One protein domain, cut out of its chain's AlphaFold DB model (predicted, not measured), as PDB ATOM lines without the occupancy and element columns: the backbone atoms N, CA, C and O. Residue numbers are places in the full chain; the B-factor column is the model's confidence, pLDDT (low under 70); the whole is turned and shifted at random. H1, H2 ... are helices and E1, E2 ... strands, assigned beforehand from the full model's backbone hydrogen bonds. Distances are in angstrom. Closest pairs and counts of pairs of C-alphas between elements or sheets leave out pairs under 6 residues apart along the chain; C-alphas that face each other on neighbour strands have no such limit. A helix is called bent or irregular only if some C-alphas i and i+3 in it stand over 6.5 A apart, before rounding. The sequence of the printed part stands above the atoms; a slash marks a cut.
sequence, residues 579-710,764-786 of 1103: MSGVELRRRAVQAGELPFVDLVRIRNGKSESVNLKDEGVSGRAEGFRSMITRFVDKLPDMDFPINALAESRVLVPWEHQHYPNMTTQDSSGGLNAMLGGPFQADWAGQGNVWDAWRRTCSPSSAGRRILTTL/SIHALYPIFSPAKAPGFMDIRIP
ATOM      1  N   MET A 579     175.311 205.777 184.769       90.38
ATOM      2  CA  MET A 579     175.262 204.601 183.884       90.38
ATOM      3  C   MET A 579     174.834 203.339 184.643       90.38
ATOM      4  O   MET A 579     174.994 203.266 185.861       90.38
ATOM      5  N   SER A 580     174.355 202.315 183.931       93.19
ATOM      6  CA  SER A 580     174.160 200.966 184.486       93.19
ATOM      7  C   SER A 580     175.476 200.175 184.532       93.19
ATOM      8  O   SER A 580     176.414 200.485 183.793       93.19
ATOM      9  N   GLY A 581     175.543 199.126 185.361       94.38
ATOM     10  CA  GLY A 581     176.689 198.207 185.395       94.38
ATOM     11  C   GLY A 581     176.974 197.583 184.025       94.38
ATOM     12  O   GLY A 581     178.108 197.634 183.554       94.38
ATOM     13  N   VAL A 582     175.929 197.089 183.344       94.12
ATOM     14  CA  VAL A 582     175.991 196.592 181.957       94.12
ATOM     15  C   VAL A 582     176.661 197.596 181.015       94.12
ATOM     16  O   VAL A 582     177.612 197.232 180.328       94.12
ATOM     17  N   GLU A 583     176.200 198.850 180.985       93.94
ATOM     18  CA  GLU A 583     176.748 199.881 180.091       93.94
ATOM     19  C   GLU A 583     178.209 200.201 180.423       93.94
ATOM     20  O   GLU A 583     179.037 200.344 179.526       93.94
ATOM     21  N   LEU A 584     178.547 200.260 181.710       95.50
ATOM     22  CA  LEU A 584     179.882 200.635 182.159       95.50
ATOM     23  C   LEU A 584     180.921 199.527 181.910       95.50
ATOM     24  O   LEU A 584     182.006 199.828 181.413       95.50
ATOM     25  N   ARG A 585     180.571 198.246 182.136       96.25
ATOM     26  CA  ARG A 585     181.396 197.085 181.727       96.25
ATOM     27  C   ARG A 585     181.658 197.109 180.220       96.25
ATOM     28  O   ARG A 585     182.774 196.885 179.761       96.25
ATOM     29  N   ARG A 586     180.619 197.420 179.445       95.88
ATOM     30  CA  ARG A 586     180.636 197.427 177.979       95.88
ATOM     31  C   ARG A 586     181.493 198.558 177.409       95.88
ATOM     32  O   ARG A 586     182.291 198.308 176.508       95.88
ATOM     33  N   ARG A 587     181.417 199.761 177.990       96.44
ATOM     34  CA  ARG A 587     182.345 200.865 177.685       96.44
ATOM     35  C   ARG A 587     183.777 200.561 178.105       96.44
ATOM     36  O   ARG A 587     184.686 200.955 177.385       96.44
ATOM     37  N   ALA A 588     183.995 199.863 179.221       96.81
ATOM     38  CA  ALA A 588     185.341 199.470 179.632       96.81
ATOM     39  C   ALA A 588     185.996 198.534 178.599       96.81
ATOM     40  O   ALA A 588     187.115 198.793 178.172       96.81
ATOM     41  N   VAL A 589     185.288 197.511 178.108       95.75
ATOM     42  CA  VAL A 589     185.827 196.638 177.044       95.75
ATOM     43  C   VAL A 589     186.091 197.424 175.752       95.75
ATOM     44  O   VAL A 589     187.204 197.361 175.234       95.75
ATOM     45  N   GLN A 590     185.123 198.220 175.280       95.75
ATOM     46  CA  GLN A 590     185.271 199.048 174.069       95.75
ATOM     47  C   GLN A 590     186.417 200.063 174.154       95.75
ATOM     48  O   GLN A 590     187.049 200.371 173.147       95.75
ATOM     49  N   ALA A 591     186.706 200.604 175.339       95.81
ATOM     50  CA  ALA A 591     187.800 201.552 175.513       95.81
ATOM     51  C   ALA A 591     189.166 200.943 175.144       95.81
ATOM     52  O   ALA A 591     190.022 201.670 174.653       95.81
ATOM     53  N   GLY A 592     189.350 199.627 175.308       94.50
ATOM     54  CA  GLY A 592     190.563 198.913 174.890       94.50
ATOM     55  C   GLY A 592     190.723 198.740 173.375       94.50
ATOM     56  O   GLY A 592     191.789 198.339 172.923       94.50
ATOM     57  N   GLU A 593     189.693 199.029 172.573       93.62
ATOM     58  CA  GLU A 593     189.787 199.059 171.104       93.62
ATOM     59  C   GLU A 593     190.410 200.387 170.602       93.62
ATOM     60  O   GLU A 593     190.827 200.505 169.442       93.62
ATOM     61  N   LEU A 594     190.492 201.410 171.466       93.69
ATOM     62  CA  LEU A 594     191.038 202.725 171.127       93.69
ATOM     63  C   LEU A 594     192.579 202.705 171.041       93.69
ATOM     64  O   LEU A 594     193.238 201.999 171.800       93.69
ATOM     65  N   PRO A 595     193.192 203.518 170.156       92.31
ATOM     66  CA  PRO A 595     194.642 203.715 170.134       92.31
ATOM     67  C   PRO A 595     195.187 204.151 171.502       92.31
ATOM     68  O   PRO A 595     194.654 205.079 172.125       92.31
ATOM     69  N   PHE A 596     196.287 203.527 171.926       92.44
ATOM     70  CA  PHE A 596     196.999 203.840 173.170       92.44
ATOM     71  C   PHE A 596     196.132 203.704 174.438       92.44
ATOM     72  O   PHE A 596     196.203 204.544 175.342       92.44
ATOM     73  N   VAL A 597     195.291 202.667 174.492       95.75
ATOM     74  CA  VAL A 597     194.571 202.230 175.696       95.75
ATOM     75  C   VAL A 597     194.767 200.722 175.861       95.75
ATOM     76  O   VAL A 597     194.366 199.944 175.002       95.75
ATOM     77  N   ASP A 598     195.375 200.314 176.971       97.44
ATOM     78  CA  ASP A 598     195.535 198.906 177.344       97.44
ATOM     79  C   ASP A 598     194.388 198.474 178.272       97.44
ATOM     80  O   ASP A 598     193.823 199.298 178.991       97.44
ATOM     81  N   LEU A 599     194.071 197.180 178.336       97.69
ATOM     82  CA  LEU A 599     193.173 196.624 179.350       97.69
ATOM     83  C   LEU A 599     193.970 195.862 180.410       97.69
ATOM     84  O   LEU A 599     194.560 194.824 180.112       97.69
ATOM     85  N   VAL A 600     193.910 196.307 181.666       98.31
ATOM     86  CA  VAL A 600     194.217 195.430 182.806       98.31
ATOM     87  C   VAL A 600     192.931 194.704 183.183       98.31
ATOM     88  O   VAL A 600     191.945 195.330 183.577       98.31
ATOM     89  N   ARG A 601     192.923 193.380 183.035       97.44
ATOM     90  CA  ARG A 601     191.756 192.528 183.283       97.44
ATOM     91  C   ARG A 601     191.952 191.723 184.553       97.44
ATOM     92  O   ARG A 601     193.019 191.151 184.760       97.44
ATOM     93  N   ILE A 602     190.909 191.628 185.372       97.88
ATOM     94  CA  ILE A 602     190.812 190.667 186.474       97.88
ATOM     95  C   ILE A 602     189.850 189.563 186.048       97.88
ATOM     96  O   ILE A 602     188.721 189.866 185.656       97.88
ATOM     97  N   ARG A 603     190.285 188.300 186.111       96.50
ATOM     98  CA  ARG A 603     189.464 187.107 185.854       96.50
ATOM     99  C   ARG A 603     189.824 185.990 186.832       96.50
ATOM    100  O   ARG A 603     190.997 185.640 186.953       96.50
ATOM    101  N   ASN A 604     188.833 185.411 187.510       94.44
ATOM    102  CA  ASN A 604     189.001 184.310 188.474       94.44
ATOM    103  C   ASN A 604     190.105 184.572 189.527       94.44
ATOM    104  O   ASN A 604     190.946 183.709 189.791       94.44
ATOM    105  N   GLY A 605     190.146 185.786 190.090       94.19
ATOM    106  CA  GLY A 605     191.136 186.180 191.104       94.19
ATOM    107  C   GLY A 605     192.577 186.337 190.590       94.19
ATOM    108  O   GLY A 605     193.510 186.364 191.390       94.19
ATOM    109  N   LYS A 606     192.785 186.426 189.271       96.06
ATOM    110  CA  LYS A 606     194.086 186.684 188.626       96.06
ATOM    111  C   LYS A 606     194.012 187.928 187.749       96.06
ATOM    112  O   LYS A 606     192.939 188.255 187.248       96.06
ATOM    113  N   SER A 607     195.149 188.591 187.535       96.38
ATOM    114  CA  SER A 607     195.251 189.768 186.669       96.38
ATOM    115  C   SER A 607     196.213 189.586 185.492       96.38
ATOM    116  O   SER A 607     197.332 189.080 185.631       96.38
ATOM    117  N   GLU A 608     195.778 190.061 184.331       96.31
ATOM    118  CA  GLU A 608     196.534 190.137 183.079       96.31
ATOM    119  C   GLU A 608     196.492 191.567 182.521       96.31
ATOM    120  O   GLU A 608     195.554 192.315 182.796       96.31
ATOM    121  N   SER A 609     197.507 191.941 181.743       95.88
ATOM    122  CA  SER A 609     197.520 193.174 180.953       95.88
ATOM    123  C   SER A 609     197.468 192.790 179.479       95.88
ATOM    124  O   SER A 609     198.223 191.918 179.052       95.88
ATOM    125  N   VAL A 610     196.576 193.409 178.705       94.25
ATOM    126  CA  VAL A 610     196.315 193.051 177.304       94.25
ATOM    127  C   VAL A 610     196.144 194.316 176.466       94.25
ATOM    128  O   VAL A 610     195.317 195.168 176.784       94.25
ATOM    129  N   ASN A 611     196.878 194.409 175.362       93.06
ATOM    130  CA  ASN A 611     196.669 195.415 174.324       93.06
ATOM    131  C   ASN A 611     195.861 194.775 173.181       93.06
ATOM    132  O   ASN A 611     196.301 193.771 172.630       93.06
ATOM    133  N   LEU A 612     194.685 195.308 172.821       88.44
ATOM    134  CA  LEU A 612     193.798 194.658 171.831       88.44
ATOM    135  C   LEU A 612     194.228 194.845 170.363       88.44
ATOM    136  O   LEU A 612     193.485 194.467 169.459       88.44
ATOM    137  N   LYS A 613     195.401 195.438 170.120       83.31
ATOM    138  CA  LYS A 613     195.979 195.652 168.785       83.31
ATOM    139  C   LYS A 613     197.298 194.908 168.573       83.31
ATOM    140  O   LYS A 613     197.922 195.076 167.531       83.31
ATOM    141  N   ASP A 614     197.726 194.127 169.568       74.81
ATOM    142  CA  ASP A 614     199.032 193.464 169.620       74.81
ATOM    143  C   ASP A 614     200.229 194.437 169.456       74.81
ATOM    144  O   ASP A 614     201.334 194.035 169.093       74.81
ATOM    145  N   GLU A 615     200.037 195.723 169.783       78.94
ATOM    146  CA  GLU A 615     201.064 196.785 169.720       78.94
ATOM    147  C   GLU A 615     202.069 196.721 170.896       78.94
ATOM    148  O   GLU A 615     203.034 197.484 170.947       78.94
ATOM    149  N   GLY A 616     201.861 195.789 171.833       85.50
ATOM    150  CA  GLY A 616     202.576 195.692 173.107       85.50
ATOM    151  C   GLY A 616     201.855 196.424 174.244       85.50
ATOM    152  O   GLY A 616     201.055 197.326 174.021       85.50
ATOM    153  N   VAL A 617     202.117 196.007 175.484       91.56
ATOM    154  CA  VAL A 617     201.488 196.570 176.692       91.56
ATOM    155  C   VAL A 617     202.356 197.697 177.259       91.56
ATOM    156  O   VAL A 617     203.571 197.543 177.391       91.56
ATOM    157  N   SER A 618     201.752 198.822 177.651       93.81
ATOM    158  CA  SER A 618     202.493 199.933 178.251       93.81
ATOM    159  C   SER A 618     202.908 199.676 179.706       93.81
ATOM    160  O   SER A 618     202.198 199.053 180.501       93.81
ATOM    161  N   GLY A 619     204.027 200.282 180.119       92.25
ATOM    162  CA  GLY A 619     204.475 200.266 181.519       92.25
ATOM    163  C   GLY A 619     203.486 200.903 182.511       92.25
ATOM    164  O   GLY A 619     203.575 200.646 183.709       92.25
ATOM    165  N   ARG A 620     202.511 201.694 182.035       94.25
ATOM    166  CA  ARG A 620     201.406 202.208 182.864       94.25
ATOM    167  C   ARG A 620     200.439 201.088 183.247       94.25
ATOM    168  O   ARG A 620     200.057 201.005 184.413       94.25
ATOM    169  N   ALA A 621     200.096 200.215 182.300       96.44
ATOM    170  CA  ALA A 621     199.223 199.070 182.534       96.44
ATOM    171  C   ALA A 621     199.889 198.022 183.437       96.44
ATOM    172  O   ALA A 621     199.324 197.670 184.472       96.44
ATOM    173  N   GLU A 622     201.128 197.613 183.140       95.81
ATOM    174  CA  GLU A 622     201.855 196.658 183.998       95.81
ATOM    175  C   GLU A 622     202.179 197.244 185.382       95.81
ATOM    176  O   GLU A 622     202.129 196.531 186.388       95.81
ATOM    177  N   GLY A 623     202.410 198.558 185.478       95.56
ATOM    178  CA  GLY A 623     202.511 199.259 186.758       95.56
ATOM    179  C   GLY A 623     201.221 199.162 187.578       95.56
ATOM    180  O   GLY A 623     201.266 198.780 188.744       95.56
ATOM    181  N   PHE A 624     200.059 199.437 186.974       97.69
ATOM    182  CA  PHE A 624     198.760 199.317 187.650       97.69
ATOM    183  C   PHE A 624     198.425 197.864 188.038       97.69
ATOM    184  O   PHE A 624     197.978 197.606 189.157       97.69
ATOM    185  N   ARG A 625     198.717 196.893 187.163       97.25
ATOM    186  CA  ARG A 625     198.585 195.454 187.454       97.25
ATOM    187  C   ARG A 625     199.460 195.018 188.634       97.25
ATOM    188  O   ARG A 625     199.024 194.237 189.483       97.25
ATOM    189  N   SER A 626     200.671 195.562 188.735       96.56
ATOM    190  CA  SER A 626     201.560 195.309 189.873       96.56
ATOM    191  C   SER A 626     200.928 195.783 191.191       96.56
ATOM    192  O   SER A 626     200.937 195.038 192.169       96.56
ATOM    193  N   MET A 627     200.275 196.953 191.201       97.25
ATOM    194  CA  MET A 627     199.607 197.508 192.392       97.25
ATOM    195  C   MET A 627     198.402 196.679 192.880       97.25
ATOM    196  O   MET A 627     198.133 196.668 194.079       97.25
ATOM    197  N   ILE A 628     197.676 195.973 191.999       96.81
ATOM    198  CA  ILE A 628     196.543 195.109 192.409       96.81
ATOM    199  C   ILE A 628     196.959 193.719 192.913       96.81
ATOM    200  O   ILE A 628     196.163 193.023 193.544       96.81
ATOM    201  N   THR A 629     198.197 193.292 192.664       94.88
ATOM    202  CA  THR A 629     198.605 191.885 192.830       94.88
ATOM    203  C   THR A 629     198.534 191.377 194.282       94.88
ATOM    204  O   THR A 629     198.305 190.190 194.495       94.88
ATOM    205  N   ARG A 630     198.629 192.249 195.301       95.06
ATOM    206  CA  ARG A 630     198.519 191.862 196.729       95.06
ATOM    207  C   ARG A 630     197.088 191.570 197.228       95.06
ATOM    208  O   ARG A 630     196.940 191.183 198.387       95.06
ATOM    209  N   PHE A 631     196.054 191.823 196.422       96.25
ATOM    210  CA  PHE A 631     194.642 191.670 196.821       96.25
ATOM    211  C   PHE A 631     193.697 191.274 195.668       96.25
ATOM    212  O   PHE A 631     192.476 191.295 195.832       96.25
ATOM    213  N   VAL A 632     194.242 190.921 194.496       96.94
ATOM    214  CA  VAL A 632     193.481 190.519 193.297       96.94
ATOM    215  C   VAL A 632     192.614 189.272 193.526       96.94
ATOM    216  O   VAL A 632     191.546 189.156 192.933       96.94
ATOM    217  N   ASP A 633     193.007 188.402 194.459       95.88
ATOM    218  CA  ASP A 633     192.250 187.236 194.934       95.88
ATOM    219  C   ASP A 633     190.894 187.601 195.565       95.88
ATOM    220  O   ASP A 633     189.981 186.776 195.608       95.88
ATOM    221  N   LYS A 634     190.749 188.845 196.045       95.19
ATOM    222  CA  LYS A 634     189.549 189.361 196.726       95.19
ATOM    223  C   LYS A 634     188.652 190.206 195.828       95.19
ATOM    224  O   LYS A 634     187.649 190.738 196.307       95.19
ATOM    225  N   LEU A 635     189.027 190.383 194.564       95.88
ATOM    226  CA  LEU A 635     188.316 191.225 193.609       95.88
ATOM    227  C   LEU A 635     187.470 190.369 192.652       95.88
ATOM    228  O   LEU A 635     187.934 189.321 192.203       95.88
ATOM    229  N   PRO A 636     186.237 190.794 192.318       95.50
ATOM    230  CA  PRO A 636     185.455 190.152 191.270       95.50
ATOM    231  C   PRO A 636     186.037 190.454 189.881       95.50
ATOM    232  O   PRO A 636     186.831 191.380 189.709       95.50
ATOM    233  N   ASP A 637     185.590 189.703 188.878       96.81
ATOM    234  CA  ASP A 637     185.971 189.913 187.483       96.81
ATOM    235  C   ASP A 637     185.595 191.328 187.001       96.81
ATOM    236  O   ASP A 637     184.445 191.763 187.115       96.81
ATOM    237  N   MET A 638     186.579 192.058 186.467       96.50
ATOM    238  CA  MET A 638     186.441 193.449 186.018       96.50
ATOM    239  C   MET A 638     187.537 193.831 185.017       96.50
ATOM    240  O   MET A 638     188.558 193.151 184.918       96.50
ATOM    241  N   ASP A 639     187.341 194.942 184.306       97.56
ATOM    242  CA  ASP A 639     188.286 195.482 183.323       97.56
ATOM    243  C   ASP A 639     188.628 196.948 183.641       97.56
ATOM    244  O   ASP A 639     187.750 197.726 184.030       97.56
ATOM    245  N   PHE A 640     189.898 197.319 183.467       98.38
ATOM    246  CA  PHE A 640     190.430 198.671 183.656       98.38
ATOM    247  C   PHE A 640     191.113 199.160 182.368       98.38
ATOM    248  O   PHE A 640     192.193 198.664 182.037       98.38
ATOM    249  N   PRO A 641     190.526 200.129 181.643       98.06
ATOM    250  CA  PRO A 641     191.155 200.742 180.474       98.06
ATOM    251  C   PRO A 641     192.223 201.752 180.893       98.06
ATOM    252  O   PRO A 641     191.914 202.873 181.298       98.06
ATOM    253  N   ILE A 642     193.489 201.351 180.827       98.12
ATOM    254  CA  ILE A 642     194.631 202.176 181.217       98.12
ATOM    255  C   ILE A 642     195.107 202.985 180.010       98.12
ATOM    256  O   ILE A 642     195.473 202.433 178.975       98.12
ATOM    257  N   ASN A 643     195.139 204.306 180.150       96.31
ATOM    258  CA  ASN A 643     195.730 205.193 179.156       96.31
ATOM    259  C   ASN A 643     197.244 204.958 179.064       96.31
ATOM    260  O   ASN A 643     197.959 205.125 180.055       96.31
ATOM    261  N   ALA A 644     197.749 204.626 177.876       94.06
ATOM    262  CA  ALA A 644     199.180 204.422 177.657       94.06
ATOM    263  C   ALA A 644     199.969 205.746 177.528       94.06
ATOM    264  O   ALA A 644     201.194 205.736 177.681       94.06
ATOM    265  N   LEU A 645     199.295 206.880 177.290       90.50
ATOM    266  CA  LEU A 645     199.900 208.201 177.056       90.50
ATOM    267  C   LEU A 645     200.160 209.001 178.351       90.50
ATOM    268  O   LEU A 645     199.818 208.582 179.458       90.50
ATOM    269  N   ALA A 646     200.836 210.149 178.243       86.56
ATOM    270  CA  ALA A 646     201.096 211.038 179.384       86.56
ATOM    271  C   ALA A 646     199.963 212.056 179.605       86.56
ATOM    272  O   ALA A 646     199.737 212.507 180.728       86.56
ATOM    273  N   GLU A 647     199.269 212.391 178.525       86.88
ATOM    274  CA  GLU A 647     198.161 213.325 178.418       86.88
ATOM    275  C   GLU A 647     196.841 212.696 178.876       86.88
ATOM    276  O   GLU A 647     196.575 211.524 178.601       86.88
ATOM    277  N   SER A 648     195.978 213.486 179.515       90.56
ATOM    278  CA  SER A 648     194.583 213.106 179.766       90.56
ATOM    279  C   SER A 648     193.818 212.965 178.436       90.56
ATOM    280  O   SER A 648     194.137 213.649 177.462       90.56
ATOM    281  N   ARG A 649     192.821 212.073 178.359       91.62
ATOM    282  CA  ARG A 649     192.183 211.672 177.086       91.62
ATOM    283  C   ARG A 649     190.715 212.059 176.950       91.62
ATOM    284  O   ARG A 649     190.272 212.255 175.820       91.62
ATOM    285  N   VAL A 650     189.940 212.126 178.031       95.62
ATOM    286  CA  VAL A 650     188.466 212.161 177.959       95.62
ATOM    287  C   VAL A 650     187.938 213.595 178.046       95.62
ATOM    288  O   VAL A 650     187.979 214.207 179.109       95.62
ATOM    289  N   LEU A 651     187.395 214.120 176.940       94.94
ATOM    290  CA  LEU A 651     186.836 215.476 176.828       94.94
ATOM    291  C   LEU A 651     185.382 215.438 176.347       94.94
ATOM    292  O   LEU A 651     185.086 215.597 175.160       94.94
ATOM    293  N   VAL A 652     184.471 215.233 177.299       94.00
ATOM    294  CA  VAL A 652     183.022 215.160 177.066       94.00
ATOM    295  C   VAL A 652     182.454 216.567 176.812       94.00
ATOM    296  O   VAL A 652     182.607 217.426 177.683       94.00
ATOM    297  N   PRO A 653     181.774 216.837 175.679       93.62
ATOM    298  CA  PRO A 653     181.148 218.135 175.416       93.62
ATOM    299  C   PRO A 653     180.173 218.565 176.519       93.62
ATOM    300  O   PRO A 653     179.483 217.732 177.106       93.62
ATOM    301  N   TRP A 654     180.072 219.865 176.784       94.19
ATOM    302  CA  TRP A 654     179.236 220.427 177.845       94.19
ATOM    303  C   TRP A 654     177.767 220.015 177.702       94.19
ATOM    304  O   TRP A 654     177.113 219.656 178.680       94.19
ATOM    305  N   GLU A 655     177.261 219.980 176.469       91.50
ATOM    306  CA  GLU A 655     175.910 219.527 176.149       91.50
ATOM    307  C   GLU A 655     175.689 218.047 176.529       91.50
ATOM    308  O   GLU A 655     174.617 217.697 177.019       91.50
ATOM    309  N   HIS A 656     176.712 217.194 176.382       89.44
ATOM    310  CA  HIS A 656     176.682 215.773 176.759       89.44
ATOM    311  C   HIS A 656     176.767 215.563 178.281       89.44
ATOM    312  O   HIS A 656     176.291 214.543 178.779       89.44
ATOM    313  N   GLN A 657     177.356 216.514 179.018       89.06
ATOM    314  CA  GLN A 657     177.397 216.505 180.485       89.06
ATOM    315  C   GLN A 657     176.084 217.021 181.098       89.06
ATOM    316  O   GLN A 657     175.577 216.443 182.055       89.06
ATOM    317  N   HIS A 658     175.539 218.118 180.561       90.00
ATOM    318  CA  HIS A 658     174.414 218.840 181.165       90.00
ATOM    319  C   HIS A 658     173.037 218.370 180.662       90.00
ATOM    320  O   HIS A 658     172.051 218.469 181.390       90.00
ATOM    321  N   TYR A 659     172.960 217.815 179.446       88.31
ATOM    322  CA  TYR A 659     171.729 217.279 178.858       88.31
ATOM    323  C   TYR A 659     171.891 215.826 178.361       88.31
ATOM    324  O   TYR A 659     171.524 215.539 177.220       88.31
ATOM    325  N   PRO A 660     172.391 214.876 179.181       81.44
ATOM    326  CA  PRO A 660     172.696 213.513 178.730       81.44
ATOM    327  C   PRO A 660     171.494 212.831 178.055       81.44
ATOM    328  O   PRO A 660     171.642 212.244 176.986       81.44
ATOM    329  N   ASN A 661     170.283 213.022 178.595       81.81
ATOM    330  CA  ASN A 661     169.022 212.486 178.059       81.81
ATOM    331  C   ASN A 661     168.614 213.051 176.680       81.81
ATOM    332  O   ASN A 661     167.684 212.533 176.068       81.81
ATOM    333  N   MET A 662     169.255 214.124 176.206       77.75
ATOM    334  CA  MET A 662     169.035 214.721 174.881       77.75
ATOM    335  C   MET A 662     170.169 214.403 173.895       77.75
ATOM    336  O   MET A 662     170.121 214.845 172.749       77.75
ATOM    337  N   THR A 663     171.188 213.656 174.326       75.44
ATOM    338  CA  THR A 663     172.369 213.317 173.522       75.44
ATOM    339  C   THR A 663     172.446 211.814 173.300       75.44
ATOM    340  O   THR A 663     172.370 211.041 174.252       75.44
ATOM    341  N   THR A 664     172.617 211.380 172.051       72.12
ATOM    342  CA  THR A 664     172.759 209.955 171.730       72.12
ATOM    343  C   THR A 664     174.098 209.439 172.251       72.12
ATOM    344  O   THR A 664     175.128 209.597 171.605       72.12
ATOM    345  N   GLN A 665     174.075 208.826 173.433       77.81
ATOM    346  CA  GLN A 665     175.222 208.159 174.057       77.81
ATOM    347  C   GLN A 665     174.946 206.663 174.266       77.81
ATOM    348  O   GLN A 665     175.341 206.102 175.284       77.81
ATOM    349  N   ASP A 666     174.237 206.012 173.342       81.69
ATOM    350  CA  ASP A 666     174.122 204.552 173.350       81.69
ATOM    351  C   ASP A 666     175.344 203.930 172.666       81.69
ATOM    352  O   ASP A 666     175.539 204.068 171.458       81.69
ATOM    353  N   SER A 667     176.148 203.192 173.435       89.62
ATOM    354  CA  SER A 667     177.316 202.497 172.900       89.62
ATOM    355  C   SER A 667     176.998 201.189 172.163       89.62
ATOM    356  O   SER A 667     177.915 200.433 171.838       89.62
ATOM    357  N   SER A 668     175.721 200.843 171.921       88.88
ATOM    358  CA  SER A 668     175.280 199.576 171.287       88.88
ATOM    359  C   SER A 668     175.893 199.352 169.906       88.88
ATOM    360  O   SER A 668     176.380 198.258 169.633       88.88
ATOM    361  N   GLY A 669     175.984 200.403 169.088       87.69
ATOM    362  CA  GLY A 669     176.647 200.393 167.780       87.69
ATOM    363  C   GLY A 669     178.184 200.459 167.817       87.69
ATOM    364  O   GLY A 669     178.800 200.776 166.799       87.69
ATOM    365  N   GLY A 670     178.812 200.206 168.970       91.25
ATOM    366  CA  GLY A 670     180.267 200.238 169.142       91.25
ATOM    367  C   GLY A 670     180.867 201.647 169.184       91.25
ATOM    368  O   GLY A 670     180.151 202.655 169.179       91.25
ATOM    369  N   LEU A 671     182.205 201.717 169.187       90.94
ATOM    370  CA  LEU A 671     182.956 202.980 169.173       90.94
ATOM    371  C   LEU A 671     182.507 203.921 168.045       90.94
ATOM    372  O   LEU A 671     182.307 205.111 168.276       90.94
ATOM    373  N   ASN A 672     182.305 203.388 166.836       90.19
ATOM    374  CA  ASN A 672     181.976 204.198 165.661       90.19
ATOM    375  C   ASN A 672     180.627 204.922 165.805       90.19
ATOM    376  O   ASN A 672     180.503 206.061 165.359       90.19
ATOM    377  N   ALA A 673     179.632 204.302 166.451       89.31
ATOM    378  CA  ALA A 673     178.352 204.954 166.731       89.31
ATOM    379  C   ALA A 673     178.488 206.049 167.805       89.31
ATOM    380  O   ALA A 673     177.935 207.134 167.648       89.31
ATOM    381  N   MET A 674     179.273 205.793 168.857       89.25
ATOM    382  CA  MET A 674     179.507 206.736 169.962       89.25
ATOM    383  C   MET A 674     180.341 207.958 169.580       89.25
ATOM    384  O   MET A 674     180.191 209.022 170.180       89.25
ATOM    385  N   LEU A 675     181.249 207.799 168.619       89.69
ATOM    386  CA  LEU A 675     182.225 208.819 168.228       89.69
ATOM    387  C   LEU A 675     181.879 209.493 166.887       89.69
ATOM    388  O   LEU A 675     182.596 210.393 166.455       89.69
ATOM    389  N   GLY A 676     180.767 209.098 166.252       87.75
ATOM    390  CA  GLY A 676     180.278 209.678 164.995       87.75
ATOM    391  C   GLY A 676     181.069 209.262 163.748       87.75
ATOM    392  O   GLY A 676     181.021 209.953 162.734       87.75
ATOM    393  N   GLY A 677     181.814 208.159 163.823       89.25
ATOM    394  CA  GLY A 677     182.717 207.673 162.782       89.25
ATOM    395  C   GLY A 677     183.919 206.912 163.360       89.25
ATOM    396  O   GLY A 677     184.032 206.783 164.581       89.25
ATOM    397  N   PRO A 678     184.824 206.402 162.506       89.38
ATOM    398  CA  PRO A 678     186.056 205.757 162.952       89.38
ATOM    399  C   PRO A 678     186.953 206.740 163.713       89.38
ATOM    400  O   PRO A 678     187.213 207.854 163.252       89.38
ATOM    401  N   PHE A 679     187.454 206.321 164.877       89.81
ATOM    402  CA  PHE A 679     188.325 207.156 165.702       89.81
ATOM    403  C   PHE A 679     189.720 207.309 165.076       89.81
ATOM    404  O   PHE A 679     190.475 206.345 164.953       89.81
ATOM    405  N   GLN A 680     190.068 208.543 164.717       87.88
ATOM    406  CA  GLN A 680     191.413 208.934 164.289       87.88
ATOM    407  C   GLN A 680     192.300 209.116 165.531       87.88
ATOM    408  O   GLN A 680     191.882 209.772 166.484       87.88
ATOM    409  N   ALA A 681     193.499 208.524 165.537       86.38
ATOM    410  CA  ALA A 681     194.392 208.530 166.701       86.38
ATOM    411  C   ALA A 681     194.987 209.918 166.999       86.38
ATOM    412  O   ALA A 681     195.170 210.283 168.162       86.38
ATOM    413  N   ASP A 682     195.252 210.681 165.944       84.56
ATOM    414  CA  ASP A 682     195.839 212.016 165.964       84.56
ATOM    415  C   ASP A 682     194.901 213.073 165.337       84.56
ATOM    416  O   ASP A 682     193.746 212.801 164.966       84.56
ATOM    417  N   TRP A 683     195.384 214.314 165.270       79.56
ATOM    418  CA  TRP A 683     194.659 215.437 164.674       79.56
ATOM    419  C   TRP A 683     194.727 215.514 163.145       79.56
ATOM    420  O   TRP A 683     193.885 216.199 162.570       79.56
ATOM    421  N   ALA A 684     195.687 214.867 162.474       79.25
ATOM    422  CA  ALA A 684     195.915 214.918 161.022       79.25
ATOM    423  C   ALA A 684     195.918 216.344 160.407       79.25
ATOM    424  O   ALA A 684     195.517 216.546 159.259       79.25
ATOM    425  N   GLY A 685     196.305 217.362 161.190       72.69
ATOM    426  CA  GLY A 685     196.208 218.783 160.816       72.69
ATOM    427  C   GLY A 685     194.779 219.360 160.768       72.69
ATOM    428  O   GLY A 685     194.599 220.503 160.362       72.69
ATOM    429  N   GLN A 686     193.762 218.596 161.181       73.31
ATOM    430  CA  GLN A 686     192.332 218.945 161.163       73.31
ATOM    431  C   GLN A 686     191.802 219.467 162.518       73.31
ATOM    432  O   GLN A 686     190.589 219.561 162.719       73.31
ATOM    433  N   GLY A 687     192.678 219.772 163.479       78.12
ATOM    434  CA  GLY A 687     192.292 220.251 164.807       78.12
ATOM    435  C   GLY A 687     193.455 220.294 165.797       78.12
ATOM    436  O   GLY A 687     194.615 220.222 165.405       78.12
ATOM    437  N   ASN A 688     193.126 220.447 167.079       81.62
ATOM    438  CA  ASN A 688     194.056 220.480 168.209       81.62
ATOM    439  C   ASN A 688     193.285 220.196 169.518       81.62
ATOM    440  O   ASN A 688     192.047 220.230 169.551       81.62
ATOM    441  N   VAL A 689     194.006 219.960 170.619       87.31
ATOM    442  CA  VAL A 689     193.400 219.648 171.928       87.31
ATOM    443  C   VAL A 689     192.623 220.836 172.513       87.31
ATOM    444  O   VAL A 689     191.635 220.616 173.212       87.31
ATOM    445  N   TRP A 690     192.970 222.088 172.202       88.19
ATOM    446  CA  TRP A 690     192.187 223.251 172.645       88.19
ATOM    447  C   TRP A 690     190.780 223.292 172.020       88.19
ATOM    448  O   TRP A 690     189.798 223.497 172.736       88.19
ATOM    449  N   ASP A 691     190.644 223.008 170.722       86.88
ATOM    450  CA  ASP A 691     189.355 223.000 170.014       86.88
ATOM    451  C   ASP A 691     188.454 221.802 170.361       86.88
ATOM    452  O   ASP A 691     187.234 221.842 170.140       86.88
ATOM    453  N   ALA A 692     189.032 220.771 170.978       89.75
ATOM    454  CA  ALA A 692     188.312 219.778 171.765       89.75
ATOM    455  C   ALA A 692     187.903 220.331 173.137       89.75
ATOM    456  O   ALA A 692     186.718 220.366 173.474       89.75
ATOM    457  N   TRP A 693     188.883 220.782 173.921       92.94
ATOM    458  CA  TRP A 693     188.739 221.122 175.334       92.94
ATOM    459  C   TRP A 693     187.720 222.227 175.576       92.94
ATOM    460  O   TRP A 693     186.852 222.099 176.438       92.94
ATOM    461  N   ARG A 694     187.733 223.270 174.741       92.19
ATOM    462  CA  ARG A 694     186.773 224.381 174.783       92.19
ATOM    463  C   ARG A 694     185.309 223.946 174.701       92.19
ATOM    464  O   ARG A 694     184.435 224.728 175.059       92.19
ATOM    465  N   ARG A 695     185.017 222.736 174.203       92.00
ATOM    466  CA  ARG A 695     183.656 222.178 174.129       92.00
ATOM    467  C   ARG A 695     183.158 221.681 175.483       92.00
ATOM    468  O   ARG A 695     181.957 221.538 175.634       92.00
ATOM    469  N   THR A 696     184.041 221.448 176.458       93.56
ATOM    470  CA  THR A 696     183.668 221.136 177.852       93.56
ATOM    471  C   THR A 696     183.124 222.365 178.595       93.56
ATOM    472  O   THR A 696     182.380 222.229 179.565       93.56
ATOM    473  N   CYS A 697     183.438 223.575 178.116       93.19
ATOM    474  CA  CYS A 697     182.905 224.821 178.652       93.19
ATOM    475  C   CYS A 697     181.447 225.057 178.244       93.19
ATOM    476  O   CYS A 697     181.066 224.827 177.096       93.19
ATOM    477  N   SER A 698     180.679 225.687 179.139       92.88
ATOM    478  CA  SER A 698     179.360 226.234 178.803       92.88
ATOM    479  C   SER A 698     179.411 227.113 177.539       92.88
ATOM    480  O   SER A 698     180.281 227.988 177.455       92.88
ATOM    481  N   PRO A 699     178.447 226.992 176.602       91.06
ATOM    482  CA  PRO A 699     178.283 227.880 175.447       91.06
ATOM    483  C   PRO A 699     178.261 229.382 175.773       91.06
ATOM    484  O   PRO A 699     178.479 230.206 174.885       91.06
ATOM    485  N   SER A 700     178.015 229.764 177.033       90.00
ATOM    486  CA  SER A 700     178.052 231.156 177.481       90.00
ATOM    487  C   SER A 700     179.438 231.672 177.896       90.00
ATOM    488  O   SER A 700     179.542 232.881 178.126       90.00
ATOM    489  N   SER A 701     180.473 230.829 178.012       91.50
ATOM    490  CA  SER A 701     181.813 231.211 178.505       91.50
ATOM    491  C   SER A 701     182.620 232.051 177.502       91.50
ATOM    492  O   SER A 701     182.223 232.201 176.345       91.50
ATOM    493  N   ALA A 702     183.764 232.602 177.921       89.19
ATOM    494  CA  ALA A 702     184.700 233.244 176.995       89.19
ATOM    495  C   ALA A 702     185.333 232.200 176.056       89.19
ATOM    496  O   ALA A 702     185.282 232.354 174.834       89.19
ATOM    497  N   GLY A 703     185.817 231.086 176.617       86.88
ATOM    498  CA  GLY A 703     186.433 229.983 175.875       86.88
ATOM    499  C   GLY A 703     185.533 229.341 174.814       86.88
ATOM    500  O   GLY A 703     186.034 228.932 173.770       86.88
ATOM    501  N   ARG A 704     184.198 229.319 174.985       88.00
ATOM    502  CA  ARG A 704     183.298 228.863 173.907       88.00
ATOM    503  C   ARG A 704     183.080 229.906 172.813       88.00
ATOM    504  O   ARG A 704     182.970 229.502 171.655       88.00
ATOM    505  N   ARG A 705     183.049 231.203 173.150       82.19
ATOM    506  CA  ARG A 705     182.731 232.315 172.229       82.19
ATOM    507  C   ARG A 705     183.855 232.690 171.267       82.19
ATOM    508  O   ARG A 705     183.554 233.047 170.133       82.19
ATOM    509  N   ILE A 706     185.116 232.667 171.705       66.12
ATOM    510  CA  ILE A 706     186.243 233.141 170.882       66.12
ATOM    511  C   ILE A 706     186.507 232.142 169.755       66.12
ATOM    512  O   ILE A 706     187.180 231.134 169.966       66.12
ATOM    513  N   LEU A 707     185.973 232.383 168.559       56.66
ATOM    514  CA  LEU A 707     186.409 231.679 167.352       56.66
ATOM    515  C   LEU A 707     187.832 232.132 167.012       56.66
ATOM    516  O   LEU A 707     188.031 233.049 166.220       56.66
ATOM    517  N   THR A 708     188.817 231.495 167.646       54.16
ATOM    518  CA  THR A 708     190.224 231.612 167.276       54.16
ATOM    519  C   THR A 708     190.387 230.966 165.907       54.16
ATOM    520  O   THR A 708     190.537 229.752 165.791       54.16
ATOM    521  N   THR A 709     190.306 231.763 164.845       42.03
ATOM    522  CA  THR A 709     190.817 231.337 163.544       42.03
ATOM    523  C   THR A 709     192.305 231.019 163.686       42.03
ATOM    524  O   THR A 709     193.007 231.626 164.499       42.03
ATOM    525  N   LEU A 710     192.818 230.095 162.868       46.12
ATOM    526  CA  LEU A 710     194.252 229.778 162.766       46.12
ATOM    527  C   LEU A 710     195.016 230.898 162.018       46.12
ATOM    528  O   LEU A 710     195.771 230.658 161.084       46.12
ATOM    529  N   SER A 764     191.644 213.544 171.522       91.31
ATOM    530  CA  SER A 764     190.820 213.303 172.707       91.31
ATOM    531  C   SER A 764     189.561 212.495 172.385       91.31
ATOM    532  O   SER A 764     188.976 212.637 171.311       91.31
ATOM    533  N   ILE A 765     189.078 211.730 173.357       93.69
ATOM    534  CA  ILE A 765     187.845 210.945 173.292       93.69
ATOM    535  C   ILE A 765     186.664 211.854 173.668       93.69
ATOM    536  O   ILE A 765     186.593 212.353 174.790       93.69
ATOM    537  N   HIS A 766     185.728 212.070 172.740       91.69
ATOM    538  CA  HIS A 766     184.607 213.018 172.898       91.69
ATOM    539  C   HIS A 766     183.342 212.431 173.556       91.69
ATOM    540  O   HIS A 766     182.259 213.010 173.470       91.69
ATOM    541  N   ALA A 767     183.466 211.281 174.211       92.38
ATOM    542  CA  ALA A 767     182.377 210.587 174.890       92.38
ATOM    543  C   ALA A 767     182.861 210.047 176.239       92.38
ATOM    544  O   ALA A 767     184.049 209.780 176.411       92.38
ATOM    545  N   LEU A 768     181.945 209.887 177.200       94.06
ATOM    546  CA  LEU A 768     182.292 209.457 178.555       94.06
ATOM    547  C   LEU A 768     182.627 207.957 178.582       94.06
ATOM    548  O   LEU A 768     181.743 207.113 178.750       94.06
ATOM    549  N   TYR A 769     183.909 207.650 178.391       96.19
ATOM    550  CA  TYR A 769     184.516 206.328 178.548       96.19
ATOM    551  C   TYR A 769     185.362 206.287 179.834       96.19
ATOM    552  O   TYR A 769     186.008 207.285 180.159       96.19
ATOM    553  N   PRO A 770     185.377 205.163 180.575       96.94
ATOM    554  CA  PRO A 770     186.131 205.038 181.820       96.94
ATOM    555  C   PRO A 770     187.617 204.784 181.537       96.94
ATOM    556  O   PRO A 770     188.078 203.646 181.545       96.94
ATOM    557  N   ILE A 771     188.358 205.854 181.252       98.06
ATOM    558  CA  ILE A 771     189.806 205.811 181.026       98.06
ATOM    559  C   ILE A 771     190.535 206.135 182.328       98.06
ATOM    560  O   ILE A 771     190.313 207.190 182.922       98.06
ATOM    561  N   PHE A 772     191.431 205.249 182.750       98.31
ATOM    562  CA  PHE A 772     192.272 205.415 183.929       98.31
ATOM    563  C   PHE A 772     193.625 206.010 183.514       98.31
ATOM    564  O   PHE A 772     194.367 205.406 182.737       98.31
ATOM    565  N   SER A 773     193.953 207.190 184.043       97.12
ATOM    566  CA  SER A 773     195.166 207.952 183.716       97.12
ATOM    567  C   SER A 773     195.938 208.314 184.989       97.12
ATOM    568  O   SER A 773     195.315 208.615 186.008       97.12
ATOM    569  N   PRO A 774     197.286 208.353 184.975       95.31
ATOM    570  CA  PRO A 774     198.063 208.713 186.166       95.31
ATOM    571  C   PRO A 774     197.797 210.125 186.720       95.31
ATOM    572  O   PRO A 774     198.061 210.394 187.891       95.31
ATOM    573  N   ALA A 775     197.292 211.035 185.882       93.94
ATOM    574  CA  ALA A 775     196.938 212.395 186.265       93.94
ATOM    575  C   ALA A 775     195.831 212.974 185.362       93.94
ATOM    576  O   ALA A 775     195.633 212.525 184.228       93.94
ATOM    577  N   LYS A 776     195.127 213.993 185.866       92.06
ATOM    578  CA  LYS A 776     193.971 214.632 185.219       92.06
ATOM    579  C   LYS A 776     194.097 216.154 185.242       92.06
ATOM    580  O   LYS A 776     194.197 216.744 186.315       92.06
ATOM    581  N   ALA A 777     194.073 216.791 184.075       90.25
ATOM    582  CA  ALA A 777     193.973 218.248 183.967       90.25
ATOM    583  C   ALA A 777     192.507 218.733 184.106       90.25
ATOM    584  O   ALA A 777     191.581 217.950 183.868       90.25
ATOM    585  N   PRO A 778     192.257 220.011 184.461       89.25
ATOM    586  CA  PRO A 778     190.925 220.617 184.444       89.25
ATOM    587  C   PRO A 778     190.155 220.335 183.146       89.25
ATOM    588  O   PRO A 778     190.738 220.320 182.066       89.25
ATOM    589  N   GLY A 779     188.844 220.106 183.245       90.19
ATOM    590  CA  GLY A 779     187.962 219.798 182.106       90.19
ATOM    591  C   GLY A 779     188.008 218.350 181.591       90.19
ATOM    592  O   GLY A 779     187.058 217.928 180.933       90.19
ATOM    593  N   PHE A 780     189.044 217.566 181.913       94.19
ATOM    594  CA  PHE A 780     189.116 216.146 181.545       94.19
ATOM    595  C   PHE A 780     188.337 215.245 182.519       94.19
ATOM    596  O   PHE A 780     188.213 215.545 183.709       94.19
ATOM    597  N   MET A 781     187.833 214.116 182.014       95.19
ATOM    598  CA  MET A 781     187.035 213.130 182.768       95.19
ATOM    599  C   MET A 781     187.731 211.772 182.970       95.19
ATOM    600  O   MET A 781     187.084 210.787 183.313       95.19
ATOM    601  N   ASP A 782     189.050 211.725 182.788       97.00
ATOM    602  CA  ASP A 782     189.898 210.593 183.168       97.00
ATOM    603  C   ASP A 782     189.811 210.280 184.681       97.00
ATOM    604  O   ASP A 782     189.612 211.173 185.509       97.00
ATOM    605  N   ILE A 783     190.022 209.017 185.057       98.06
ATOM    606  CA  ILE A 783     190.049 208.548 186.450       98.06
ATOM    607  C   ILE A 783     191.504 208.496 186.940       98.06
ATOM    608  O   ILE A 783     192.316 207.765 186.369       98.06
ATOM    609  N   ARG A 784     191.850 209.241 188.001       96.88
ATOM    610  CA  ARG A 784     193.217 209.314 188.549       96.88
ATOM    611  C   ARG A 784     193.636 208.014 189.236       96.88
ATOM    612  O   ARG A 784     193.110 207.650 190.294       96.88
ATOM    613  N   ILE A 785     194.664 207.377 188.682       97.38
ATOM    614  CA  ILE A 785     195.397 206.260 189.300       97.38
ATOM    615  C   ILE A 785     196.787 206.706 189.779       97.38
ATOM    616  O   ILE A 785     197.326 207.686 189.268       97.38
ATOM    617  N   PRO A 786     197.418 206.001 190.733       97.00
ATOM    618  CA  PRO A 786     198.821 206.228 191.054       97.00
ATOM    619  C   PRO A 786     199.725 205.940 189.849       97.00
ATOM    620  O   PRO A 786     199.522 204.964 189.125       97.00
TER     621      PRO A 786
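What this domain is: This is residues 579 to 710 and 764 to 786 of the 1103 residues of the protein "Capsular associated protein" of Coprinopsis cinerea (strain Okayama-7 / 130 / ATCC MYA-4618 / FGSC 9003) (UniProt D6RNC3). One end of this elongated domain is a small sheet between two helices, H1 over one face and H2 over the other; beyond it come loops and the short helices H3 to H6, with H6 near the far end. The printed part has 155 residues, under half of them in six named helices and three strands, along the chain H1 E1 E2 H2 E3 H3 H4 H5 H6. The sheet, in order E2 E1 E3, is antiparallel, and the class is mixed. The whole is compact, with a radius of gyration of the C-alphas of 16.6 A and spans of 52 by 31 by 26 A.

Where its parts are: H1, residues 581 to 591, begins at C-alpha 581 (176.689, 198.207, 185.395) and is 15.2 A long. E1, residues 597 to 603, is 18.9 A long; E2, 606 to 610, 13.2 A; H2, 619 to 628, 14.4 A; E3, 638 to 643, 16.5 A. H3 is residues 654 to 658, H4 667 to 675, H5 689 to 693 and H6 702 to 705, ending at C-alpha 705 (182.731, 232.315, 172.229). H4 is irregular: C-alphas 668 and 671 are 8.7 A apart.

How they stand to each other: Within hydrogen-bond range are N 600 and O 640 of E1 and E3, 2.9 A, and N 601 and O 608 of the hairpin E1 and E2, 2.8 A. H1 and H2 are on opposite faces of the sheet, three layers with helices on both faces, at heights over the sheet of 9.0 A and 8.4 A. The closest C-alphas of H1 and E3 are Ala 588 and Pro 641, 6.0 A. E2, H2 and E3 form a split strand-helix-strand unit, two strands running the same way with E1 between, its crossover left-handed. H1 and H4 touch, closest at C-alphas Gln 590 and Leu 671, 6.7 A, at a steep tilt of 41 degrees. H5 and H6 are near each other, with 5 pairs of C-alphas within 10 A; H3 touches no helix. Every O i to N i+4 pair is within range in H1, H2, H3 and H5; H4 has 2 of 5, and 3 of 6 O i to N i+3 pairs; H6 is too short for an i+4 pair.

The domain as a whole: The farthest C-alphas, Asp 633 and Thr 709, are 54.2 A apart. Residues 711 to 763 are cut out, C-alphas 710 and 764 being 19.5 A apart. The link H4 to H5 is long. Residues 706 to 710 have pLDDT under 70.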